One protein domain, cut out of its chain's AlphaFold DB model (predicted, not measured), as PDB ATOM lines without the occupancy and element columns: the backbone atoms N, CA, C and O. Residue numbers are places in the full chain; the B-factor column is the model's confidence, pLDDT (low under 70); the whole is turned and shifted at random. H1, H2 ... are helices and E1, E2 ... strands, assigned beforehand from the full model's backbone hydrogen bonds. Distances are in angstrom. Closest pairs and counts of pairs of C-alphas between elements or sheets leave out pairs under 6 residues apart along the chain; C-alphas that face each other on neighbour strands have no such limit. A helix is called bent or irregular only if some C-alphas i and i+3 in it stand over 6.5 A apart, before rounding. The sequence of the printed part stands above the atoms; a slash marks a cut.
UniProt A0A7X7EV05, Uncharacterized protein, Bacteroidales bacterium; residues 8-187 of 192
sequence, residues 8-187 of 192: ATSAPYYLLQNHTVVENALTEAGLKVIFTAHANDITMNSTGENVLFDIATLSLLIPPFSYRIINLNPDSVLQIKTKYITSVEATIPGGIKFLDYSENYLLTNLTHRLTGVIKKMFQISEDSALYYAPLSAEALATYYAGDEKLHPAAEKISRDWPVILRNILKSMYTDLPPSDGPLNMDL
ATOM      1  N   ALA A   8     102.161 128.087 149.989       91.56
ATOM      2  CA  ALA A   8     102.389 129.262 149.144       91.56
ATOM      3  C   ALA A   8     103.820 129.356 148.604       91.56
ATOM      4  O   ALA A   8     104.055 129.966 147.564       91.56
ATOM      5  N   THR A   9     104.792 128.748 149.284       87.94
ATOM      6  CA  THR A   9     106.182 128.715 148.807       87.94
ATOM      7  C   THR A   9     106.441 127.504 147.916       87.94
ATOM      8  O   THR A   9     107.126 127.609 146.899       87.94
ATOM      9  N   SER A  10     105.920 126.341 148.304       86.94
ATOM     10  CA  SER A  10     106.212 125.068 147.635       86.94
ATOM     11  C   SER A  10     105.328 124.794 146.418       86.94
ATOM     12  O   SER A  10     105.776 124.158 145.463       86.94
ATOM     13  N   ALA A  11     104.097 125.297 146.430       88.44
ATOM     14  CA  ALA A  11     103.066 125.029 145.443       88.44
ATOM     15  C   ALA A  11     102.192 126.282 145.165       88.44
ATOM     16  O   ALA A  11     100.964 126.188 145.153       88.44
ATOM     17  N   PRO A  12     102.794 127.461 144.876       89.81
ATOM     18  CA  PRO A  12     102.085 128.746 144.784       89.81
ATOM     19  C   PRO A  12     100.941 128.771 143.766       89.81
ATOM     20  O   PRO A  12     100.011 129.553 143.904       89.81
ATOM     21  N   TYR A  13     101.002 127.930 142.731       88.25
ATOM     22  CA  TYR A  13     100.002 127.885 141.662       88.25
ATOM     23  C   TYR A  13      98.658 127.283 142.084       88.25
ATOM     24  O   TYR A  13      97.695 127.398 141.330       88.25
ATOM     25  N   TYR A  14      98.597 126.632 143.248       89.75
ATOM     26  CA  TYR A  14      97.347 126.129 143.822       89.75
ATOM     27  C   TYR A  14      96.639 127.164 144.696       89.75
ATOM     28  O   TYR A  14      95.493 126.955 145.079       89.75
ATOM     29  N   LEU A  15      97.290 128.293 144.978       92.25
ATOM     30  CA  LEU A  15      96.701 129.387 145.732       92.25
ATOM     31  C   LEU A  15      96.350 130.540 144.802       92.25
ATOM     32  O   LEU A  15      97.079 130.878 143.866       92.25
ATOM     33  N   LEU A  16      95.230 131.194 145.103       92.94
ATOM     34  CA  LEU A  16      94.918 132.475 144.494       92.94
ATOM     35  C   LEU A  16      96.010 133.489 144.869       92.94
ATOM     36  O   LEU A  16      96.488 133.532 146.005       92.94
ATOM     37  N   GLN A  17      96.399 134.346 143.926       92.94
ATOM     38  CA  GLN A  17      97.316 135.434 144.246       92.94
ATOM     39  C   GLN A  17      96.710 136.319 145.346       92.94
ATOM     40  O   GLN A  17      95.570 136.764 145.225       92.94
ATOM     41  N   ASN A  18      97.486 136.595 146.401       93.06
ATOM     42  CA  ASN A  18      97.025 137.293 147.607       93.06
ATOM     43  C   ASN A  18      95.854 136.582 148.318       93.06
ATOM     44  O   ASN A  18      94.970 137.258 148.845       93.06
ATOM     45  N   HIS A  19      95.839 135.242 148.331       94.12
ATOM     46  CA  HIS A  19      94.776 134.449 148.959       94.12
ATOM     47  C   HIS A  19      94.437 134.927 150.380       94.12
ATOM     48  O   HIS A  19      93.263 135.119 150.661       94.12
ATOM     49  N   THR A  20      95.426 135.277 151.211       94.88
ATOM     50  CA  THR A  20      95.198 135.791 152.577       94.88
ATOM     51  C   THR A  20      94.335 137.054 152.633       94.88
ATOM     52  O   THR A  20      93.510 137.211 153.529       94.88
ATOM     53  N   VAL A  21      94.473 137.964 151.663       96.44
ATOM     54  CA  VAL A  21      93.640 139.177 151.578       96.44
ATOM     55  C   VAL A  21      92.201 138.810 151.229       96.44
ATOM     56  O   VAL A  21      91.265 139.367 151.797       96.44
ATOM     57  N   VAL A  22      92.023 137.868 150.301       95.88
ATOM     58  CA  VAL A  22      90.699 137.402 149.875       95.88
ATOM     59  C   VAL A  22      90.016 136.620 150.997       95.88
ATOM     60  O   VAL A  22      88.852 136.870 151.286       95.88
ATOM     61  N   GLU A  23      90.744 135.735 151.672       95.75
ATOM     62  CA  GLU A  23      90.276 134.950 152.818       95.75
ATOM     63  C   GLU A  23      89.792 135.860 153.946       95.75
ATOM     64  O   GLU A  23      88.660 135.703 154.406       95.75
ATOM     65  N   ASN A  24      90.584 136.867 154.328       96.81
ATOM     66  CA  ASN A  24      90.186 137.838 155.350       96.81
ATOM     67  C   ASN A  24      88.951 138.636 154.925       96.81
ATOM     68  O   ASN A  24      88.003 138.727 155.697       96.81
ATOM     69  N   ALA A  25      88.899 139.136 153.687       96.69
ATOM     70  CA  ALA A  25      87.739 139.883 153.201       96.69
ATOM     71  C   ALA A  25      86.448 139.040 153.208       96.69
ATOM     72  O   ALA A  25      85.383 139.534 153.577       96.69
ATOM     73  N   LEU A  26      86.532 137.761 152.826       96.75
ATOM     74  CA  LEU A  26      85.396 136.836 152.874       96.75
ATOM     75  C   LEU A  26      84.982 136.515 154.318       96.75
ATOM     76  O   LEU A  26      83.788 136.491 154.622       96.75
ATOM     77  N   THR A  27      85.958 136.318 155.204       96.75
ATOM     78  CA  THR A  27      85.732 136.027 156.627       96.75
ATOM     79  C   THR A  27      85.079 137.223 157.330       96.75
ATOM     80  O   THR A  27      84.074 137.071 158.021       96.75
ATOM     81  N   GLU A  28      85.579 138.440 157.098       95.75
ATOM     82  CA  GLU A  28      85.018 139.695 157.617       95.75
ATOM     83  C   GLU A  28      83.604 139.971 157.094       95.75
ATOM     84  O   GLU A  28      82.759 140.471 157.835       95.75
ATOM     85  N   ALA A  29      83.315 139.586 155.847       95.38
ATOM     86  CA  ALA A  29      81.974 139.666 155.269       95.38
ATOM     87  C   ALA A  29      80.982 138.646 155.866       95.38
ATOM     88  O   ALA A  29      79.800 138.667 155.518       95.38
ATOM     89  N   GLY A  30      81.437 137.760 156.759       93.12
ATOM     90  CA  GLY A  30      80.609 136.767 157.440       93.12
ATOM     91  C   GLY A  30      80.369 135.486 156.638       93.12
ATOM     92  O   GLY A  30      79.495 134.701 157.013       93.12
ATOM     93  N   LEU A  31      81.122 135.250 155.555       95.38
ATOM     94  CA  LEU A  31      81.053 133.983 154.831       95.38
ATOM     95  C   LEU A  31      81.589 132.852 155.718       95.38
ATOM     96  O   LEU A  31      82.659 132.978 156.304       95.38
ATOM     97  N   LYS A  32      80.843 131.746 155.800       93.50
ATOM     98  CA  LYS A  32      81.190 130.601 156.660       93.50
ATOM     99  C   LYS A  32      81.916 129.481 155.936       93.50
ATOM    100  O   LYS A  32      82.721 128.799 156.552       93.50
ATOM    101  N   VAL A  33      81.621 129.264 154.655       95.06
ATOM    102  CA  VAL A  33      82.132 128.112 153.902       95.06
ATOM    103  C   VAL A  33      82.423 128.498 152.456       95.06
ATOM    104  O   VAL A  33      81.595 129.144 151.809       95.06
ATOM    105  N   ILE A  34      83.564 128.047 151.941       95.75
ATOM    106  CA  ILE A  34      83.871 127.956 150.512       95.75
ATOM    107  C   ILE A  34      84.178 126.507 150.138       95.75
ATOM    108  O   ILE A  34      84.631 125.716 150.960       95.75
ATOM    109  N   PHE A  35      83.913 126.163 148.880       95.25
ATOM    110  CA  PHE A  35      84.239 124.856 148.323       95.25
ATOM    111  C   PHE A  35      85.303 125.028 147.256       95.25
ATOM    112  O   PHE A  35      85.092 125.743 146.270       95.25
ATOM    113  N   THR A  36      86.427 124.358 147.450       94.50
ATOM    114  CA  THR A  36      87.549 124.357 146.518       94.50
ATOM    115  C   THR A  36      87.892 122.920 146.117       94.50
ATOM    116  O   THR A  36      87.150 121.968 146.382       94.50
ATOM    117  N   ALA A  37      88.990 122.759 145.392       88.88
ATOM    118  CA  ALA A  37      89.517 121.469 144.976       88.88
ATOM    119  C   ALA A  37      91.002 121.398 145.352       88.88
ATOM    120  O   ALA A  37      91.530 122.392 145.826       88.88
ATOM    121  N   HIS A  38      91.647 120.259 145.071       85.12
ATOM    122  CA  HIS A  38      93.108 120.004 145.015       85.12
ATOM    123  C   HIS A  38      93.625 118.962 146.015       85.12
ATOM    124  O   HIS A  38      94.497 118.182 145.629       85.12
ATOM    125  N   ALA A  39      93.015 118.854 147.190       91.38
ATOM    126  CA  ALA A  39      93.234 117.785 148.164       91.38
ATOM    127  C   ALA A  39      91.909 117.368 148.804       91.38
ATOM    128  O   ALA A  39      90.866 117.927 148.467       91.38
ATOM    129  N   ASN A  40      91.930 116.345 149.655       94.69
ATOM    130  CA  ASN A  40      90.778 115.959 150.462       94.69
ATOM    131  C   ASN A  40      90.869 116.624 151.840       94.69
ATOM    132  O   ASN A  40      90.932 115.919 152.830       94.69
ATOM    133  N   ASP A  41      90.814 117.952 151.880       95.38
ATOM    134  CA  ASP A  41      91.233 118.754 153.037       95.38
ATOM    135  C   ASP A  41      90.120 119.727 153.496       95.38
ATOM    136  O   ASP A  41      89.196 120.041 152.720       95.38
ATOM    137  N   ILE A  42      90.136 120.135 154.760       95.38
ATOM    138  CA  ILE A  42      89.305 121.154 155.387       95.38
ATOM    139  C   ILE A  42      90.207 122.053 156.228       95.38
ATOM    140  O   ILE A  42      90.575 121.724 157.348       95.38
ATOM    141  N   THR A  43      90.409 123.279 155.763       95.06
ATOM    142  CA  THR A  43      91.113 124.308 156.532       95.06
ATOM    143  C   THR A  43      90.183 125.428 156.956       95.06
ATOM    144  O   THR A  43      89.029 125.525 156.523       95.06
ATOM    145  N   MET A  44      90.668 126.293 157.844       95.00
ATOM    146  CA  MET A  44      89.918 127.466 158.269       95.00
ATOM    147  C   MET A  44      90.779 128.721 158.407       95.00
ATOM    148  O   MET A  44      91.954 128.668 158.765       95.00
ATOM    149  N   ASN A  45      90.139 129.866 158.187       94.88
ATOM    150  CA  ASN A  45      90.655 131.190 158.503       94.88
ATOM    151  C   ASN A  45      89.728 131.882 159.504       94.88
ATOM    152  O   ASN A  45      88.504 131.814 159.367       94.88
ATOM    153  N   SER A  46      90.305 132.608 160.461       93.88
ATOM    154  CA  SER A  46      89.540 133.356 161.462       93.88
ATOM    155  C   SER A  46      89.916 134.834 161.451       93.88
ATOM    156  O   SER A  46      91.093 135.194 161.416       93.88
ATOM    157  N   THR A  47      88.921 135.717 161.523       92.69
ATOM    158  CA  THR A  47      89.120 137.168 161.652       92.69
ATOM    159  C   THR A  47      88.159 137.728 162.695       92.69
ATOM    160  O   THR A  47      86.946 137.782 162.485       92.69
ATOM    161  N   GLY A  48      88.702 138.135 163.847       89.88
ATOM    162  CA  GLY A  48      87.884 138.438 165.021       89.88
ATOM    163  C   GLY A  48      87.134 137.187 165.480       89.88
ATOM    164  O   GLY A  48      87.755 136.161 165.736       89.88
ATOM    165  N   GLU A  49      85.807 137.275 165.556       90.06
ATOM    166  CA  GLU A  49      84.934 136.145 165.904       90.06
ATOM    167  C   GLU A  49      84.473 135.345 164.674       90.06
ATOM    168  O   GLU A  49      83.923 134.258 164.818       90.06
ATOM    169  N   ASN A  50      84.669 135.863 163.458       93.50
ATOM    170  CA  ASN A  50      84.226 135.183 162.244       93.50
ATOM    171  C   ASN A  50      85.209 134.081 161.847       93.50
ATOM    172  O   ASN A  50      86.420 134.298 161.853       93.50
ATOM    173  N   VAL A  51      84.665 132.939 161.429       94.38
ATOM    174  CA  VAL A  51      85.419 131.797 160.903       94.38
ATOM    175  C   VAL A  51      84.900 131.455 159.508       94.38
ATOM    176  O   VAL A  51      83.686 131.374 159.301       94.38
ATOM    177  N   LEU A  52      85.827 131.256 158.575       95.50
ATOM    178  CA  LEU A  52      85.592 130.759 157.225       95.50
ATOM    179  C   LEU A  52      86.284 129.406 157.072       95.50
ATOM    180  O   LEU A  52      87.489 129.317 157.278       95.50
ATOM    181  N   PHE A  53      85.540 128.386 156.659       95.62
ATOM    182  CA  PHE A  53      86.077 127.072 156.319       95.62
ATOM    183  C   PHE A  53      86.272 126.950 154.808       95.62
ATOM    184  O   PHE A  53      85.369 127.280 154.034       95.62
ATOM    185  N   ASP A  54      87.427 126.446 154.394       95.81
ATOM    186  CA  ASP A  54      87.699 126.020 153.027       95.81
ATOM    187  C   ASP A  54      87.623 124.501 152.944       95.81
ATOM    188  O   ASP A  54      88.329 123.791 153.646       95.81
ATOM    189  N   ILE A  55      86.709 124.005 152.117       96.06
ATOM    190  CA  ILE A  55      86.372 122.589 152.027       96.06
ATOM    191  C   ILE A  55      86.828 122.095 150.658       96.06
ATOM    192  O   ILE A  55      86.064 122.114 149.685       96.06
ATOM    193  N   ALA A  56      88.078 121.642 150.594       95.38
ATOM    194  CA  ALA A  56      88.733 121.172 149.381       95.38
ATOM    195  C   ALA A  56      88.416 119.697 149.106       95.38
ATOM    196  O   ALA A  56      88.663 118.829 149.936       95.38
ATOM    197  N   THR A  57      87.852 119.382 147.937       95.25
ATOM    198  CA  THR A  57      87.621 117.978 147.538       95.25
ATOM    199  C   THR A  57      88.599 117.545 146.449       95.25
ATOM    200  O   THR A  57      88.755 118.222 145.426       95.25
ATOM    201  N   LEU A  58      89.235 116.387 146.640       94.38
ATOM    202  CA  LEU A  58      90.182 115.831 145.681       94.38
ATOM    203  C   LEU A  58      89.467 115.449 144.376       94.38
ATOM    204  O   LEU A  58      88.283 115.113 144.343       94.38
ATOM    205  N   SER A  59      90.205 115.465 143.267       91.81
ATOM    206  CA  SER A  59      89.712 114.903 142.012       91.81
ATOM    207  C   SER A  59      89.363 113.418 142.165       91.81
ATOM    208  O   SER A  59      90.190 112.624 142.607       91.81
ATOM    209  N   LEU A  60      88.201 113.011 141.643       92.12
ATOM    210  CA  LEU A  60      87.793 111.603 141.523       92.12
ATOM    211  C   LEU A  60      88.717 110.741 140.640       92.12
ATOM    212  O   LEU A  60      88.483 109.546 140.495       92.12
ATOM    213  N   LEU A  61      89.746 111.327 140.024       91.06
ATOM    214  CA  LEU A  61      90.762 110.605 139.256       91.06
ATOM    215  C   LEU A  61      91.967 110.175 140.104       91.06
ATOM    216  O   LEU A  61      92.841 109.476 139.595       91.06
ATOM    217  N   ILE A  62      92.033 110.595 141.368       93.56
ATOM    218  CA  ILE A  62      93.166 110.355 142.263       93.56
ATOM    219  C   ILE A  62      92.654 109.565 143.482       93.56
ATOM    220  O   ILE A  62      91.661 109.978 144.090       93.56
ATOM    221  N   PRO A  63      93.267 108.417 143.845       94.56
ATOM    222  CA  PRO A  63      92.914 107.726 145.082       94.56
ATOM    223  C   PRO A  63      93.187 108.650 146.286       94.56
ATOM    224  O   PRO A  63      94.149 109.416 146.239       94.56
ATOM    225  N   PRO A  64      92.354 108.619 147.342       94.19
ATOM    226  CA  PRO A  64      91.376 107.574 147.672       94.19
ATOM    227  C   PRO A  64      89.991 107.728 147.010       94.19
ATOM    228  O   PRO A  64      89.033 107.087 147.441       94.19
ATOM    229  N   PHE A  65      89.860 108.544 145.956       95.50
ATOM    230  CA  PHE A  65      88.608 108.743 145.215       95.50
ATOM    231  C   PHE A  65      87.500 109.296 146.110       95.50
ATOM    232  O   PHE A  65      86.388 108.755 146.176       95.50
ATOM    233  N   SER A  66      87.842 110.354 146.848       94.38
ATOM    234  CA  SER A  66      86.929 110.981 147.786       94.38
ATOM    235  C   SER A  66      85.864 111.818 147.076       94.38
ATOM    236  O   SER A  66      86.081 112.415 146.021       94.38
ATOM    237  N   TYR A  67      84.676 111.850 147.664       95.00
ATOM    238  CA  TYR A  67      83.604 112.776 147.326       95.00
ATOM    239  C   TYR A  67      82.865 113.171 148.597       95.00
ATOM    240  O   TYR A  67      82.731 112.374 149.528       95.00
ATOM    241  N   ARG A  68      82.354 114.403 148.644       94.81
ATOM    242  CA  ARG A  68      81.636 114.925 149.810       94.81
ATOM    243  C   ARG A  68      80.148 115.065 149.506       94.81
ATOM    244  O   ARG A  68      79.760 115.595 148.468       94.81
ATOM    245  N   ILE A  69      79.310 114.566 150.412       95.31
ATOM    246  CA  ILE A  69      77.867 114.827 150.411       95.31
ATOM    247  C   ILE A  69      77.602 115.927 151.425       95.31
ATOM    248  O   ILE A  69      77.978 115.794 152.591       95.31
ATOM    249  N   ILE A  70      76.938 116.985 150.966       94.44
ATOM    250  CA  ILE A  70      76.621 118.161 151.764       94.44
ATOM    251  C   ILE A  70      75.106 118.242 151.916       94.44
ATOM    252  O   ILE A  70      74.382 118.327 150.923       94.44
ATOM    253  N   ASN A  71      74.638 118.241 153.160       95.75
ATOM    254  CA  ASN A  71      73.239 118.455 153.500       95.75
ATOM    255  C   ASN A  71      73.108 119.771 154.264       95.75
ATOM    256  O   ASN A  71      73.722 119.935 155.315       95.75
ATOM    257  N   LEU A  72      72.284 120.688 153.759       94.31
ATOM    258  CA  LEU A  72      71.869 121.878 154.493       94.31
ATOM    259  C   LEU A  72      70.481 121.632 155.081       94.31
ATOM    260  O   LEU A  72      69.499 121.507 154.346       94.31
ATOM    261  N   ASN A  73      70.410 121.542 156.403       91.50
ATOM    262  CA  ASN A  73      69.169 121.285 157.116       91.50
ATOM    263  C   ASN A  73      68.341 122.578 157.305       91.50
ATOM    264  O   ASN A  73      68.889 123.684 157.242       91.50
ATOM    265  N   PRO A  74      67.019 122.475 157.569       90.31
ATOM    266  CA  PRO A  74      66.146 123.642 157.764       90.31
ATOM    267  C   PRO A  74      66.543 124.571 158.923       90.31
ATOM    268  O   PRO A  74      66.184 125.746 158.931       90.31
ATOM    269  N   ASP A  75      67.282 124.062 159.904       89.19
ATOM    270  CA  ASP A  75      67.834 124.814 161.033       89.19
ATOM    271  C   ASP A  75      69.101 125.611 160.677       89.19
ATOM    272  O   ASP A  75      69.592 126.356 161.521       89.19
ATOM    273  N   SER A  76      69.546 125.571 159.416       91.12
ATOM    274  CA  SER A  76      70.807 126.149 158.931       91.12
ATOM    275  C   SER A  76      72.052 125.403 159.406       91.12
ATOM    276  O   SER A  76      73.147 125.961 159.371       91.12
ATOM    277  N   VAL A  77      71.903 124.132 159.785       93.25
ATOM    278  CA  VAL A  77      73.044 123.256 160.047       93.25
ATOM    279  C   VAL A  77      73.532 122.641 158.739       93.25
ATOM    280  O   VAL A  77      72.792 121.935 158.045       93.25
ATOM    281  N   LEU A  78      74.794 122.899 158.408       93.94
ATOM    282  CA  LEU A  78      75.511 122.266 157.312       93.94
ATOM    283  C   LEU A  78      76.160 120.976 157.814       93.94
ATOM    284  O   LEU A  78      76.981 121.005 158.729       93.94
ATOM    285  N   GLN A  79      75.805 119.850 157.206       94.81
ATOM    286  CA  GLN A  79      76.412 118.549 157.472       94.81
ATOM    287  C   GLN A  79      77.217 118.100 156.266       94.81
ATOM    288  O   GLN A  79      76.692 118.048 155.151       94.81
ATOM    289  N   ILE A  80      78.466 117.718 156.492       94.12
ATOM    290  CA  ILE A  80      79.385 117.294 155.440       94.12
ATOM    291  C   ILE A  80      79.872 115.897 155.765       94.12
ATOM    292  O   ILE A  80      80.252 115.601 156.896       94.12
ATOM    293  N   LYS A  81      79.816 115.011 154.773       94.62
ATOM    294  CA  LYS A  81      80.295 113.635 154.898       94.62
ATOM    295  C   LYS A  81      81.193 113.296 153.725       94.62
ATOM    296  O   LYS A  81      80.717 113.250 152.590       94.62
ATOM    297  N   THR A  82      82.447 112.992 154.022       93.81
ATOM    298  CA  THR A  82      83.395 112.424 153.063       93.81
ATOM    299  C   THR A  82      83.087 110.941 152.851       93.81
ATOM    300  O   THR A  82      82.837 110.188 153.794       93.81
ATOM    301  N   LYS A  83      83.048 110.521 151.589       94.56
ATOM    302  CA  LYS A  83      82.861 109.140 151.145       94.56
ATOM    303  C   LYS A  83      83.919 108.795 150.107       94.56
ATOM    304  O   LYS A  83      84.461 109.684 149.466       94.56
ATOM    305  N   TYR A  84      84.153 107.503 149.913       95.31
ATOM    306  CA  TYR A  84      85.184 106.995 149.014       95.31
ATOM    307  C   TYR A  84      84.595 105.989 148.032       95.31
ATOM    308  O   TYR A  84      83.726 105.187 148.392       95.31
ATOM    309  N   ILE A  85      85.067 106.026 146.789       96.12
ATOM    310  CA  ILE A  85      84.772 104.984 145.805       96.12
ATOM    311  C   ILE A  85      85.738 103.824 146.043       96.12
ATOM    312  O   ILE A  85      86.929 103.923 145.768       96.12
ATOM    313  N   THR A  86      85.221 102.703 146.547       95.62
ATOM    314  CA  THR A  86      86.033 101.524 146.897       95.62
ATOM    315  C   THR A  86      86.002 100.417 145.845       95.62
ATOM    316  O   THR A  86      86.751  99.447 145.935       95.62
ATOM    317  N   SER A  87      85.133 100.539 144.839       94.00
ATOM    318  CA  SER A  87      85.006  99.576 143.746       94.00
ATOM    319  C   SER A  87      84.412 100.226 142.500       94.00
ATOM    320  O   SER A  87      83.732 101.248 142.583       94.00
ATOM    321  N   VAL A  88      84.672  99.608 141.351       92.19
ATOM    322  CA  VAL A  88      84.115  99.978 140.049       92.19
ATOM    323  C   VAL A  88      83.704  98.707 139.311       92.19
ATOM    324  O   VAL A  88      84.325  97.657 139.483       92.19
ATOM    325  N   GLU A  89      82.688  98.799 138.458       93.50
ATOM    326  CA  GLU A  89      82.266  97.702 137.578       93.50
ATOM    327  C   GLU A  89      83.190  97.599 136.352       93.50
ATOM    328  O   GLU A  89      82.774  97.733 135.204       93.50
ATOM    329  N   ALA A  90      84.485  97.403 136.596       87.88
ATOM    330  CA  ALA A  90      85.496  97.249 135.561       87.88
ATOM    331  C   ALA A  90      86.433  96.087 135.893       87.88
ATOM    332  O   ALA A  90      86.793  95.858 137.046       87.88
ATOM    333  N   THR A  91      86.857  95.357 134.861       90.19
ATOM    334  CA  THR A  91      87.899  94.336 135.012       90.19
ATOM    335  C   THR A  91      89.263  95.004 134.925       90.19
ATOM    336  O   THR A  91      89.603  95.595 133.900       90.19
ATOM    337  N   ILE A  92      90.054  94.888 135.986       92.31
ATOM    338  CA  ILE A  92      91.431  95.377 136.005       92.31
ATOM    339  C   ILE A  92      92.360  94.299 135.422       92.31
ATOM    340  O   ILE A  92      92.230  93.121 135.783       92.31
ATOM    341  N   PRO A  93      93.301  94.657 134.526       88.06
ATOM    342  CA  PRO A  93      94.269  93.712 133.981       88.06
ATOM    343  C   PRO A  93      95.005  92.925 135.072       88.06
ATOM    344  O   PRO A  93      95.392  93.471 136.104       88.06
ATOM    345  N   GLY A  94      95.196  91.625 134.845       88.44
ATOM    346  CA  GLY A  94      95.882  90.744 135.796       88.44
ATOM    347  C   GLY A  94      95.073  90.379 137.047       88.44
ATOM    348  O   GLY A  94      95.615  89.716 137.924       88.44
ATOM    349  N   GLY A  95      93.798  90.779 137.144       90.31
ATOM    350  CA  GLY A  95      92.933  90.440 138.283       90.31
ATOM    351  C   GLY A  95      93.277  91.186 139.577       90.31
ATOM    352  O   GLY A  95      92.851  90.771 140.653       90.31
ATOM    353  N   ILE A  96      94.053  92.268 139.479       94.00
ATOM    354  CA  ILE A  96      94.420  93.126 140.612       94.00
ATOM    355  C   ILE A  96      93.162  93.850 141.119       94.00
ATOM    356  O   ILE A  96      92.291  94.221 140.331       94.00
ATOM    357  N   LYS A  97      93.041  94.059 142.433       94.00
ATOM    358  CA  LYS A  97      91.929  94.843 142.988       94.00
ATOM    359  C   LYS A  97      92.031  96.298 142.528       94.00
ATOM    360  O   LYS A  97      93.126  96.829 142.379       94.00
ATOM    361  N   PHE A  98      90.881  96.949 142.354       94.88
ATOM    362  CA  PHE A  98      90.806  98.347 141.918       94.88
ATOM    363  C   PHE A  98      91.689  99.279 142.761       94.88
ATOM    364  O   PHE A  98      92.519  99.984 142.197       94.88
ATOM    365  N   LEU A  99      91.566  99.224 144.089       94.94
ATOM    366  CA  LEU A  99      92.329 100.092 144.991       94.94
ATOM    367  C   LEU A  99      93.839  99.830 144.909       94.94
ATOM    368  O   LEU A  99      94.587 100.768 144.655       94.94
ATOM    369  N   ASP A 100      94.268  98.566 144.983       94.75
ATOM    370  CA  ASP A 100      95.687  98.190 144.867       94.75
ATOM    371  C   ASP A 100      96.296  98.671 143.534       94.75
ATOM    372  O   ASP A 100      97.413  99.188 143.484       94.75
ATOM    373  N   TYR A 101      95.551  98.524 142.429       95.12
ATOM    374  CA  TYR A 101      95.974  99.012 141.118       95.12
ATOM    375  C   TYR A 101      96.108 100.537 141.102       95.12
ATOM    376  O   TYR A 101      97.103 101.065 140.604       95.12
ATOM    377  N   SER A 102      95.116 101.243 141.638       95.12
ATOM    378  CA  SER A 102      95.062 102.701 141.655       95.12
ATOM    379  C   SER A 102      96.144 103.333 142.524       95.12
ATOM    380  O   SER A 102      96.778 104.291 142.083       95.12
ATOM    381  N   GLU A 103      96.393 102.792 143.715       94.88
ATOM    382  CA  GLU A 103      97.467 103.240 144.609       94.88
ATOM    383  C   GLU A 103      98.836 103.032 143.956       94.88
ATOM    384  O   GLU A 103      99.634 103.967 143.860       94.88
ATOM    385  N   ASN A 104      99.082 101.842 143.395       95.12
ATOM    386  CA  ASN A 104     100.328 101.560 142.687       95.12
ATOM    387  C   ASN A 104     100.508 102.461 141.453       95.12
ATOM    388  O   ASN A 104     101.609 102.958 141.195       95.12
ATOM    389  N   TYR A 105      99.434 102.702 140.698       95.38
ATOM    390  CA  TYR A 105      99.451 103.619 139.563       95.38
ATOM    391  C   TYR A 105      99.781 105.048 140.012       95.38
ATOM    392  O   TYR A 105     100.641 105.683 139.395       95.38
ATOM    393  N   LEU A 106      99.157 105.544 141.086       96.31
ATOM    394  CA  LEU A 106      99.430 106.871 141.637       96.31
ATOM    395  C   LEU A 106     100.900 106.991 142.048       96.31
ATOM    396  O   LEU A 106     101.603 107.857 141.529       96.31
ATOM    397  N   LEU A 107     101.381 106.110 142.927       97.00
ATOM    398  CA  LEU A 107     102.737 106.186 143.478       97.00
ATOM    399  C   LEU A 107     103.809 106.037 142.395       97.00
ATOM    400  O   LEU A 107     104.798 106.774 142.409       97.00
ATOM    401  N   THR A 108     103.602 105.160 141.409       97.31
ATOM    402  CA  THR A 108     104.531 104.997 140.279       97.31
ATOM    403  C   THR A 108     104.627 106.278 139.451       97.31
ATOM    404  O   THR A 108     105.726 106.765 139.169       97.31
ATOM    405  N   ASN A 109     103.482 106.859 139.079       97.31
ATOM    406  CA  ASN A 109     103.451 108.067 138.256       97.31
ATOM    407  C   ASN A 109     103.941 109.304 139.022       97.31
ATOM    408  O   ASN A 109     104.675 110.119 138.455       97.31
ATOM    409  N   LEU A 110     103.585 109.438 140.304       96.94
ATOM    410  CA  LEU A 110     104.102 110.496 141.168       96.94
ATOM    411  C   LEU A 110     105.612 110.377 141.328       96.94
ATOM    412  O   LEU A 110     106.300 111.371 141.132       96.94
ATOM    413  N   THR A 111     106.140 109.181 141.597       97.94
ATOM    414  CA  THR A 111     107.589 108.957 141.705       97.94
ATOM    415  C   THR A 111     108.293 109.402 140.428       97.94
ATOM    416  O   THR A 111     109.192 110.238 140.486       97.94
ATOM    417  N   HIS A 112     107.838 108.926 139.264       97.31
ATOM    418  CA  HIS A 112     108.426 109.297 137.977       97.31
ATOM    419  C   HIS A 112     108.410 110.817 137.745       97.31
ATOM    420  O   HIS A 112     109.429 111.420 137.397       97.31
ATOM    421  N   ARG A 113     107.262 111.464 137.986       96.69
ATOM    422  CA  ARG A 113     107.114 112.915 137.832       96.69
ATOM    423  C   ARG A 113     108.004 113.682 138.809       96.69
ATOM    424  O   ARG A 113     108.667 114.646 138.416       96.69
ATOM    425  N   LEU A 114     108.024 113.270 140.073       96.50
ATOM    426  CA  LEU A 114     108.757 113.942 141.138       96.50
ATOM    427  C   LEU A 114     110.266 113.792 140.977       96.50
ATOM    428  O   LEU A 114     110.973 114.732 141.323       96.50
ATOM    429  N   THR A 115     110.779 112.716 140.372       97.56
ATOM    430  CA  THR A 115     112.203 112.637 140.003       97.56
ATOM    431  C   THR A 115     112.612 113.837 139.145       97.56
ATOM    432  O   THR A 115     113.582 114.526 139.463       97.56
ATOM    433  N   GLY A 116     111.840 114.153 138.099       96.19
ATOM    434  CA  GLY A 116     112.112 115.300 137.229       96.19
ATOM    435  C   GLY A 116     111.975 116.645 137.949       96.19
ATOM    436  O   GLY A 116     112.838 117.517 137.806       96.19
ATOM    437  N   VAL A 117     110.918 116.807 138.753       93.81
ATOM    438  CA  VAL A 117     110.667 118.040 139.521       93.81
ATOM    439  C   VAL A 117     111.780 118.290 140.537       93.81
ATOM    440  O   VAL A 117     112.360 119.371 140.538       93.81
ATOM    441  N   ILE A 118     112.122 117.294 141.355       94.50
ATOM    442  CA  ILE A 118     113.133 117.403 142.411       94.50
ATOM    443  C   ILE A 118     114.511 117.671 141.797       94.50
ATOM    444  O   ILE A 118     115.196 118.603 142.220       94.50
ATOM    445  N   LYS A 119     114.901 116.916 140.758       96.19
ATOM    446  CA  LYS A 119     116.171 117.124 140.043       96.19
ATOM    447  C   LYS A 119     116.308 118.572 139.576       96.19
ATOM    448  O   LYS A 119     117.328 119.209 139.829       96.19
ATOM    449  N   LYS A 120     115.265 119.107 138.930       93.88
ATOM    450  CA  LYS A 120     115.265 120.472 138.390       93.88
ATOM    451  C   LYS A 120     115.227 121.537 139.488       93.88
ATOM    452  O   LYS A 120     115.983 122.498 139.418       93.88
ATOM    453  N   MET A 121     114.352 121.378 140.478       90.94
ATOM    454  CA  MET A 121     114.121 122.372 141.529       90.94
ATOM    455  C   MET A 121     115.326 122.518 142.461       90.94
ATOM    456  O   MET A 121     115.684 123.635 142.823       90.94
ATOM    457  N   PHE A 122     115.973 121.406 142.818       91.44
ATOM    458  CA  PHE A 122     117.093 121.396 143.764       91.44
ATOM    459  C   PHE A 122     118.467 121.325 143.090       91.44
ATOM    460  O   PHE A 122     119.474 121.366 143.789       91.44
ATOM    461  N   GLN A 123     118.519 121.239 141.754       94.69
ATOM    462  CA  GLN A 123     119.759 121.149 140.969       94.69
ATOM    463  C   GLN A 123     120.685 120.011 141.445       94.69
ATOM    464  O   GLN A 123     121.898 120.174 141.558       94.69
ATOM    465  N   ILE A 124     120.096 118.850 141.745       94.00
ATOM    466  CA  ILE A 124     120.803 117.658 142.242       94.00
ATOM    467  C   ILE A 124     121.004 116.608 141.139       94.00
ATOM    468  O   ILE A 124     120.436 116.711 140.050       94.00
ATOM    469  N   SER A 125     121.807 115.577 141.424       96.12
ATOM    470  CA  SER A 125     121.993 114.443 140.514       96.12
ATOM    471  C   SER A 125     120.706 113.635 140.335       96.12
ATOM    472  O   SER A 125     119.789 113.667 141.160       96.12
ATOM    473  N   GLU A 126     120.652 112.879 139.242       95.62
ATOM    474  CA  GLU A 126     119.542 111.969 138.967       95.62
ATOM    475  C   GLU A 126     119.433 110.857 140.008       95.62
ATOM    476  O   GLU A 126     118.334 110.605 140.483       95.62
ATOM    477  N   ASP A 127     120.558 110.289 140.445       96.00
ATOM    478  CA  ASP A 127     120.580 109.260 141.491       96.00
ATOM    479  C   ASP A 127     119.981 109.770 142.808       96.00
ATOM    480  O   ASP A 127     119.149 109.099 143.418       96.00
ATOM    481  N   SER A 128     120.328 110.994 143.225       94.75
ATOM    482  CA  SER A 128     119.734 111.603 144.419       94.75
ATOM    483  C   SER A 128     118.242 111.875 144.226       94.75
ATOM    484  O   SER A 128     117.448 111.630 145.131       94.75
ATOM    485  N   ALA A 129     117.826 112.342 143.045       95.94
ATOM    486  CA  ALA A 129     116.413 112.564 142.752       95.94
ATOM    487  C   ALA A 129     115.603 111.254 142.728       95.94
ATOM    488  O   ALA A 129     114.492 111.224 143.252       95.94
ATOM    489  N   LEU A 130     116.158 110.174 142.170       96.00
ATOM    490  CA  LEU A 130     115.574 108.828 142.185       96.00
ATOM    491  C   LEU A 130     115.467 108.274 143.606       96.00
ATOM    492  O   LEU A 130     114.496 107.596 143.926       96.00
ATOM    493  N   TYR A 131     116.429 108.598 144.469       93.75
ATOM    494  CA  TYR A 131     116.387 108.226 145.877       93.75
ATOM    495  C   TYR A 131     115.306 108.995 146.661       93.75
ATOM    496  O   TYR A 131     114.615 108.409 147.493       93.75
ATOM    497  N   TYR A 132     115.115 110.291 146.390       94.50
ATOM    498  CA  TYR A 132     114.139 111.115 147.115       94.50
ATOM    499  C   TYR A 132     112.697 110.949 146.619       94.50
ATOM    500  O   TYR A 132     111.759 111.047 147.410       94.50
ATOM    501  N   ALA A 133     112.501 110.723 145.318       95.88
ATOM    502  CA  ALA A 133     111.183 110.778 144.688       95.88
ATOM    503  C   ALA A 133     110.135 109.802 145.259       95.88
ATOM    504  O   ALA A 133     109.004 110.254 145.434       95.88
ATOM    505  N   PRO A 134     110.452 108.538 145.605       94.38
ATOM    506  CA  PRO A 134     109.459 107.622 146.168       94.38
ATOM    507  C   PRO A 134     108.878 108.119 147.497       94.38
ATOM    508  O   PRO A 134     107.669 108.142 147.676       94.38
ATOM    509  N   LEU A 135     109.721 108.601 148.417       93.25
ATOM    510  CA  LEU A 135     109.252 109.137 149.702       93.25
ATOM    511  C   LEU A 135     108.501 110.464 149.536       93.25
ATOM    512  O   LEU A 135     107.585 110.752 150.303       93.25
ATOM    513  N   SER A 136     108.867 111.263 148.530       94.31
ATOM    514  CA  SER A 136     108.107 112.460 148.164       94.31
ATOM    515  C   SER A 136     106.732 112.116 147.580       94.31
ATOM    516  O   SER A 136     105.774 112.841 147.828       94.31
ATOM    517  N   ALA A 137     106.621 111.018 146.824       95.38
ATOM    518  CA  ALA A 137     105.350 110.528 146.298       95.38
ATOM    519  C   ALA A 137     104.423 110.050 147.423       95.38
ATOM    520  O   ALA A 137     103.246 110.385 147.400       95.38
ATOM    521  N   GLU A 138     104.962 109.348 148.422       93.50
ATOM    522  CA  GLU A 138     104.223 108.937 149.626       93.50
ATOM    523  C   GLU A 138     103.715 110.140 150.434       93.50
ATOM    524  O   GLU A 138     102.560 110.161 150.854       93.50
ATOM    525  N   ALA A 139     104.549 111.172 150.613       93.44
ATOM    526  CA  ALA A 139     104.140 112.393 151.312       93.44
ATOM    527  C   ALA A 139     102.995 113.106 150.580       93.44
ATOM    528  O   ALA A 139     101.997 113.466 151.189       93.44
ATOM    529  N   LEU A 140     103.110 113.239 149.257       94.19
ATOM    530  CA  LEU A 140     102.073 113.848 148.428       94.19
ATOM    531  C   LEU A 140     100.785 113.005 148.392       94.19
ATOM    532  O   LEU A 140      99.695 113.563 148.413       94.19
ATOM    533  N   ALA A 141     100.894 111.675 148.359       94.31
ATOM    534  CA  ALA A 141      99.737 110.787 148.441       94.31
ATOM    535  C   ALA A 141      99.051 110.854 149.815       94.31
ATOM    536  O   ALA A 141      97.828 110.776 149.876       94.31
ATOM    537  N   THR A 142      99.823 111.041 150.892       93.25
ATOM    538  CA  THR A 142      99.284 111.259 152.242       93.25
ATOM    539  C   THR A 142      98.493 112.563 152.294       93.25
ATOM    540  O   THR A 142      97.337 112.525 152.692       93.25
ATOM    541  N   TYR A 143      99.058 113.656 151.773       94.25
ATOM    542  CA  TYR A 143      98.353 114.935 151.636       94.25
ATOM    543  C   TYR A 143      97.074 114.835 150.776       94.25
ATOM    544  O   TYR A 143      96.036 115.414 151.063       94.25
ATOM    545  N   TYR A 144      97.084 114.049 149.697       94.94
ATOM    546  CA  TYR A 144      95.858 113.853 148.915       94.94
ATOM    547  C   TYR A 144      94.758 113.103 149.675       94.94
ATOM    548  O   TYR A 144      93.582 113.278 149.353       94.94
ATOM    549  N   ALA A 145      95.110 112.264 150.648       93.31
ATOM    550  CA  ALA A 145      94.137 111.495 151.408       93.31
ATOM    551  C   ALA A 145      93.392 112.326 152.467       93.31
ATOM    552  O   ALA A 145      92.241 111.979 152.753       93.31
ATOM    553  N   GLY A 146      93.988 113.407 152.976       92.88
ATOM    554  CA  GLY A 146      93.469 114.163 154.117       92.88
ATOM    555  C   GLY A 146      93.703 113.477 155.469       92.88
ATOM    556  O   GLY A 146      94.132 112.315 155.531       92.88
ATOM    557  N   ASP A 147      93.389 114.188 156.553       91.25
ATOM    558  CA  ASP A 147      93.648 113.856 157.958       91.25
ATOM    559  C   ASP A 147      95.108 113.397 158.142       91.25
ATOM    560  O   ASP A 147      95.389 112.329 158.724       91.25
ATOM    561  N   GLU A 148      96.050 114.159 157.572       90.00
ATOM    562  CA  GLU A 148      97.456 113.793 157.487       90.00
ATOM    563  C   GLU A 148      98.034 113.525 158.870       90.00
ATOM    564  O   GLU A 148      98.040 114.335 159.798       90.00
ATOM    565  N   LYS A 149      98.621 112.344 158.999       82.06
ATOM    566  CA  LYS A 149      99.369 111.966 160.190       82.06
ATOM    567  C   LYS A 149     100.819 111.820 159.815       82.06
ATOM    568  O   LYS A 149     101.155 111.448 158.690       82.06
ATOM    569  N   LEU A 150     101.679 112.029 160.808       74.12
ATOM    570  CA  LEU A 150     103.090 111.722 160.670       74.12
ATOM    571  C   LEU A 150     103.243 110.240 160.289       74.12
ATOM    572  O   LEU A 150     103.100 109.341 161.120       74.12
ATOM    573  N   HIS A 151     103.487 109.988 159.007       73.31
ATOM    574  CA  HIS A 151     103.610 108.643 158.472       73.31
ATOM    575  C   HIS A 151     104.990 108.077 158.838       73.31
ATOM    576  O   HIS A 151     105.970 108.825 158.807       73.31
ATOM    577  N   PRO A 152     105.153 106.765 159.098       75.75
ATOM    578  CA  PRO A 152     106.473 106.179 159.358       75.75
ATOM    579  C   PRO A 152     107.492 106.428 158.232       75.75
ATOM    580  O   PRO A 152     108.700 106.444 158.458       75.75
ATOM    581  N   ALA A 153     107.030 106.669 156.999       72.94
ATOM    582  CA  ALA A 153     107.908 107.084 155.903       72.94
ATOM    583  C   ALA A 153     108.589 108.444 156.158       72.94
ATOM    584  O   ALA A 153     109.714 108.643 155.699       72.94
ATOM    585  N   ALA A 154     107.970 109.345 156.926       77.19
ATOM    586  CA  ALA A 154     108.557 110.626 157.312       77.19
ATOM    587  C   ALA A 154     109.823 110.450 158.171       77.19
ATOM    588  O   ALA A 154     110.739 111.270 158.095       77.19
ATOM    589  N   GLU A 155     109.926 109.356 158.936       79.62
ATOM    590  CA  GLU A 155     111.123 109.020 159.721       79.62
ATOM    591  C   GLU A 155     112.321 108.653 158.834       79.62
ATOM    592  O   GLU A 155     113.473 108.820 159.236       79.62
ATOM    593  N   LYS A 156     112.065 108.205 157.598       82.75
ATOM    594  CA  LYS A 156     113.106 107.874 156.612       82.75
ATOM    595  C   LYS A 156     113.711 109.119 155.954       82.75
ATOM    596  O   LYS A 156     114.721 109.011 155.256       82.75
ATOM    597  N   ILE A 157     113.128 110.303 156.171       84.50
ATOM    598  CA  ILE A 157     113.651 111.566 155.644       84.50
ATOM    599  C   ILE A 157     114.882 111.980 156.467       84.50
ATOM    600  O   ILE A 157     114.775 112.556 157.553       84.50
ATOM    601  N   SER A 158     116.070 111.683 155.931       82.25
ATOM    602  CA  SER A 158     117.355 111.920 156.606       82.25
ATOM    603  C   SER A 158     117.687 113.414 156.763       82.25
ATOM    604  O   SER A 158     117.222 114.287 156.023       82.25
ATOM    605  N   ARG A 159     118.566 113.720 157.727       83.00
ATOM    606  CA  ARG A 159     119.132 115.063 157.924       83.00
ATOM    607  C   ARG A 159     119.973 115.540 156.740       83.00
ATOM    608  O   ARG A 159     120.057 116.751 156.546       83.00
ATOM    609  N   ASP A 160     120.509 114.613 155.954       86.06
ATOM    610  CA  ASP A 160     121.406 114.899 154.827       86.06
ATOM    611  C   ASP A 160     120.657 115.311 153.552       86.06
ATOM    612  O   ASP A 160     121.265 115.669 152.545       86.06
ATOM    613  N   TRP A 161     119.322 115.258 153.574       90.62
ATOM    614  CA  TRP A 161     118.494 115.731 152.470       90.62
ATOM    615  C   TRP A 161     118.559 117.257 152.362       90.62
ATOM    616  O   TRP A 161     118.721 117.936 153.386       90.62
ATOM    617  N   PRO A 162     118.341 117.827 151.159       91.44
ATOM    618  CA  PRO A 162     118.173 119.265 151.006       91.44
ATOM    619  C   PRO A 162     117.146 119.797 152.012       91.44
ATOM    620  O   PRO A 162     116.008 119.328 152.061       91.44
ATOM    621  N   VAL A 163     117.551 120.773 152.831       91.56
ATOM    622  CA  VAL A 163     116.753 121.253 153.976       91.56
ATOM    623  C   VAL A 163     115.361 121.711 153.544       91.56
ATOM    624  O   VAL A 163     114.379 121.386 154.207       91.56
ATOM    625  N   ILE A 164     115.277 122.415 152.414       91.12
ATOM    626  CA  ILE A 164     114.011 122.897 151.854       91.12
ATOM    627  C   ILE A 164     113.106 121.716 151.475       91.12
ATOM    628  O   ILE A 164     111.955 121.696 151.894       91.12
ATOM    629  N   LEU A 165     113.624 120.705 150.765       91.88
ATOM    630  CA  LEU A 165     112.854 119.508 150.410       91.88
ATOM    631  C   LEU A 165     112.333 118.803 151.664       91.88
ATOM    632  O   LEU A 165     111.144 118.530 151.764       91.88
ATOM    633  N   ARG A 166     113.202 118.565 152.651       91.19
ATOM    634  CA  ARG A 166     112.804 117.933 153.914       91.19
ATOM    635  C   ARG A 166     111.672 118.691 154.604       91.19
ATOM    636  O   ARG A 166     110.770 118.056 155.138       91.19
ATOM    637  N   ASN A 167     111.737 120.019 154.634       90.62
ATOM    638  CA  ASN A 167     110.718 120.831 155.291       90.62
ATOM    639  C   ASN A 167     109.378 120.769 154.544       90.62
ATOM    640  O   ASN A 167     108.360 120.608 155.203       90.62
ATOM    641  N   ILE A 168     109.393 120.807 153.206       91.88
ATOM    642  CA  ILE A 168     108.186 120.635 152.377       91.88
ATOM    643  C   ILE A 168     107.547 119.268 152.629       91.88
ATOM    644  O   ILE A 168     106.352 119.168 152.868       91.88
ATOM    645  N   LEU A 169     108.341 118.197 152.617       92.06
ATOM    646  CA  LEU A 169     107.794 116.855 152.822       92.06
ATOM    647  C   LEU A 169     107.224 116.676 154.225       92.06
ATOM    648  O   LEU A 169     106.215 116.009 154.388       92.06
ATOM    649  N   LYS A 170     107.855 117.272 155.241       89.56
ATOM    650  CA  LYS A 170     107.329 117.243 156.608       89.56
ATOM    651  C   LYS A 170     106.032 118.035 156.752       89.56
ATOM    652  O   LYS A 170     105.176 117.593 157.512       89.56
ATOM    653  N   SER A 171     105.881 119.162 156.053       91.19
ATOM    654  CA  SER A 171     104.633 119.926 156.114       91.19
ATOM    655  C   SER A 171     103.474 119.187 155.451       91.19
ATOM    656  O   SER A 171     102.397 119.199 156.016       91.19
ATOM    657  N   MET A 172     103.708 118.428 154.376       92.06
ATOM    658  CA  MET A 172     102.696 117.540 153.769       92.06
ATOM    659  C   MET A 172     102.222 116.385 154.674       92.06
ATOM    660  O   MET A 172     101.311 115.662 154.302       92.06
ATOM    661  N   TYR A 173     102.851 116.164 155.833       91.25
ATOM    662  CA  TYR A 173     102.370 115.228 156.862       91.25
ATOM    663  C   TYR A 173     101.711 115.948 158.049       91.25
ATOM    664  O   TYR A 173     101.516 115.341 159.103       91.25
ATOM    665  N   THR A 174     101.490 117.256 157.929       90.38
ATOM    666  CA  THR A 174     100.909 118.097 158.973       90.38
ATOM    667  C   THR A 174      99.519 118.527 158.547       90.38
ATOM    668  O   THR A 174      99.396 119.460 157.761       90.38
ATOM    669  N   ASP A 175      98.527 117.870 159.127       91.62
ATOM    670  CA  ASP A 175      97.121 118.246 159.033       91.62
ATOM    671  C   ASP A 175      96.882 119.582 159.754       91.62
ATOM    672  O   ASP A 175      97.328 119.783 160.899       91.62
ATOM    673  N   LEU A 176      96.236 120.518 159.065       92.69
ATOM    674  CA  LEU A 176      95.808 121.784 159.645       92.69
ATOM    675  C   LEU A 176      94.386 121.627 160.186       92.69
ATOM    676  O   LEU A 176      93.550 121.022 159.542       92.69
ATOM    677  N   PRO A 177      94.057 122.191 161.360       90.81
ATOM    678  CA  PRO A 177      92.705 122.063 161.885       90.81
ATOM    679  C   PRO A 177      91.670 122.769 160.983       90.81
ATOM    680  O   PRO A 177      91.964 123.843 160.444       90.81
ATOM    681  N   PRO A 178      90.413 122.284 160.963       92.31
ATOM    682  CA  PRO A 178      89.898 121.085 161.645       92.31
ATOM    683  C   PRO A 178      90.229 119.771 160.911       92.31
ATOM    684  O   PRO A 178      90.726 119.789 159.808       92.31
ATOM    685  N   SER A 179      89.874 118.624 161.499       92.31
ATOM    686  CA  SER A 179      89.931 117.334 160.785       92.31
ATOM    687  C   SER A 179      89.004 117.308 159.556       92.31
ATOM    688  O   SER A 179      87.892 117.846 159.598       92.31
ATOM    689  N   ASP A 180      89.404 116.552 158.530       91.06
ATOM    690  CA  ASP A 180      88.723 116.352 157.236       91.06
ATOM    691  C   ASP A 180      87.496 115.436 157.289       91.06
ATOM    692  O   ASP A 180      86.837 115.121 156.278       91.06
ATOM    693  N   GLY A 181      87.210 114.961 158.497       84.88
ATOM    694  CA  GLY A 181      86.097 114.102 158.819       84.88
ATOM    695  C   GLY A 181      84.730 114.789 158.720       84.88
ATOM    696  O   GLY A 181      84.555 115.878 158.171       84.88
ATOM    697  N   PRO A 182      83.682 114.118 159.229       87.50
ATOM    698  CA  PRO A 182      82.341 114.672 159.209       87.50
ATOM    699  C   PRO A 182      82.250 115.989 159.984       87.50
ATOM    700  O   PRO A 182      82.471 116.019 161.193       87.50
ATOM    701  N   LEU A 183      81.832 117.048 159.295       89.31
ATOM    702  CA  LEU A 183      81.627 118.368 159.880       89.31
ATOM    703  C   LEU A 183      80.130 118.629 160.061       89.31
ATOM    704  O   LEU A 183      79.337 118.386 159.150       89.31
ATOM    705  N   ASN A 184      79.745 119.135 161.233       91.31
ATOM    706  CA  ASN A 184      78.416 119.687 161.486       91.31
ATOM    707  C   ASN A 184      78.598 121.132 161.946       91.31
ATOM    708  O   ASN A 184      79.201 121.363 162.991       91.31
ATOM    709  N   MET A 185      78.094 122.085 161.172       89.38
ATOM    710  CA  MET A 185      78.293 123.512 161.417       89.38
ATOM    711  C   MET A 185      76.950 124.230 161.454       89.38
ATOM    712  O   MET A 185      76.191 124.148 160.491       89.38
ATOM    713  N   ASP A 186      76.665 124.953 162.536       90.19
ATOM    714  CA  ASP A 186      75.550 125.900 162.566       90.19
ATOM    715  C   ASP A 186      75.966 127.182 161.835       90.19
ATOM    716  O   ASP A 186      76.805 127.937 162.317       90.19
ATOM    717  N   LEU A 187      75.378 127.444 160.667       89.12
ATOM    718  CA  LEU A 187      75.717 128.620 159.862       89.12
ATOM    719  C   LEU A 187      75.214 129.942 160.468       89.12
ATOM    720  O   LEU A 187      75.574 131.010 159.970       89.12
TER     721      LEU A 187
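This is residues 8 to 187 of the 192 residues of an uncharacterized protein of Bacteroidales bacterium (UniProt A0A7X7EV05). Look for two parts: a strand part of two small sheets that come near each other where E3 ends and E4 begins, and a helix part in which the long H2 and H3 cross, with H5 and the short H4 packed on H3. H1 covers one face of the sheet E1 E3 E2, and the last residues of H3, 143 to 145, reach that sheet. The printed part has 180 residues, with five named helices and six named strands in the order H1 E1 E2 E3 E4 E5 H2 H3 H4 H5 E6; the class is mixed, helices and strands. The sheet E1 E3 E2 is mixed, the sheet E4 E5 E6 antiparallel. The whole is only just compact, close to loose, with a radius of gyration of the C-alphas of 18.6 A and spans of 56 by 42 by 26 A.

Find C-alpha 33 at (82.132, 128.112, 153.902), where E1, residues 33 to 37, begins. E2 is residues 41 to 47, 20.4 A long, and E3 residues 50 to 57, 22.9 A. Before them stands H1, residues 19 to 28, 14.1 A. The second sheet has E4, residues 66 to 72, 19.8 A, E5, residues 77 to 84, 23.1 A, and E6, residues 183 to 186, which ends at (75.550, 125.900, 162.566). From C-alpha 98 at (90.806, 98.347, 141.918), H2 runs 35.0 A to residue 122, with a kink of 28 degrees near residue 116. H3, residues 126 to 145, 28.3 A, has a kink of 36 degrees near residue 133 and is only just irregular: C-alphas 131 and 134 are 7.0 A apart. H4 is residues 152 to 155, H5 residues 163 to 171.

E1 and E3 are parallel, with N 34 and O 53 at 2.9 A. The hairpin E2 and E3 has N 45 and O 52 at 2.9 A. H1 is on this sheet, two layers, a helix over one face, at a height of 8.4 A; the closest C-alphas of H1 and E3 are those of Thr 27 and Leu 52, 5.3 A. The hairpin E4 and E5 has N 69 and O 81 at 2.9 A; E5 and E6, antiparallel, have N 78 and O 185 at 2.8 A. The closest C-alphas of E3 and E4, Thr 57 and Tyr 67, are 6.6 A apart. H3 only grazes the first sheet, with residues 143 to 145. H3 is the hub, touching three helices. It touches H2 at Thr 111 and Ala 133, closest C-alphas 5.0 A, at a steep tilt of 51 degrees, opposite ways. With residues 136 to 140 alone it touches H5, at a shallow tilt of 22 degrees, the same way; the closest C-alphas are those of Ala 139 and Leu 169, 6.0 A. With residues 135 to 139 alone it touches H4, closest C-alphas Leu 135 and Ala 153, 6.7 A. Every O i to N i+4 pair is within hydrogen-bond range in H1 and H5, 20 of 21 in H2 and 14 of 16 in H3; H4 is too short for such a pair.

The C-alphas farthest apart, of Pro 74 and Ser 125, stand at 59.2 A. The printed part has no cut. The links E5 to H2, residues 85 to 97, and H5 to E6 are long. The mean pLDDT of the printed part is 92.4, and no printed residue is under 70.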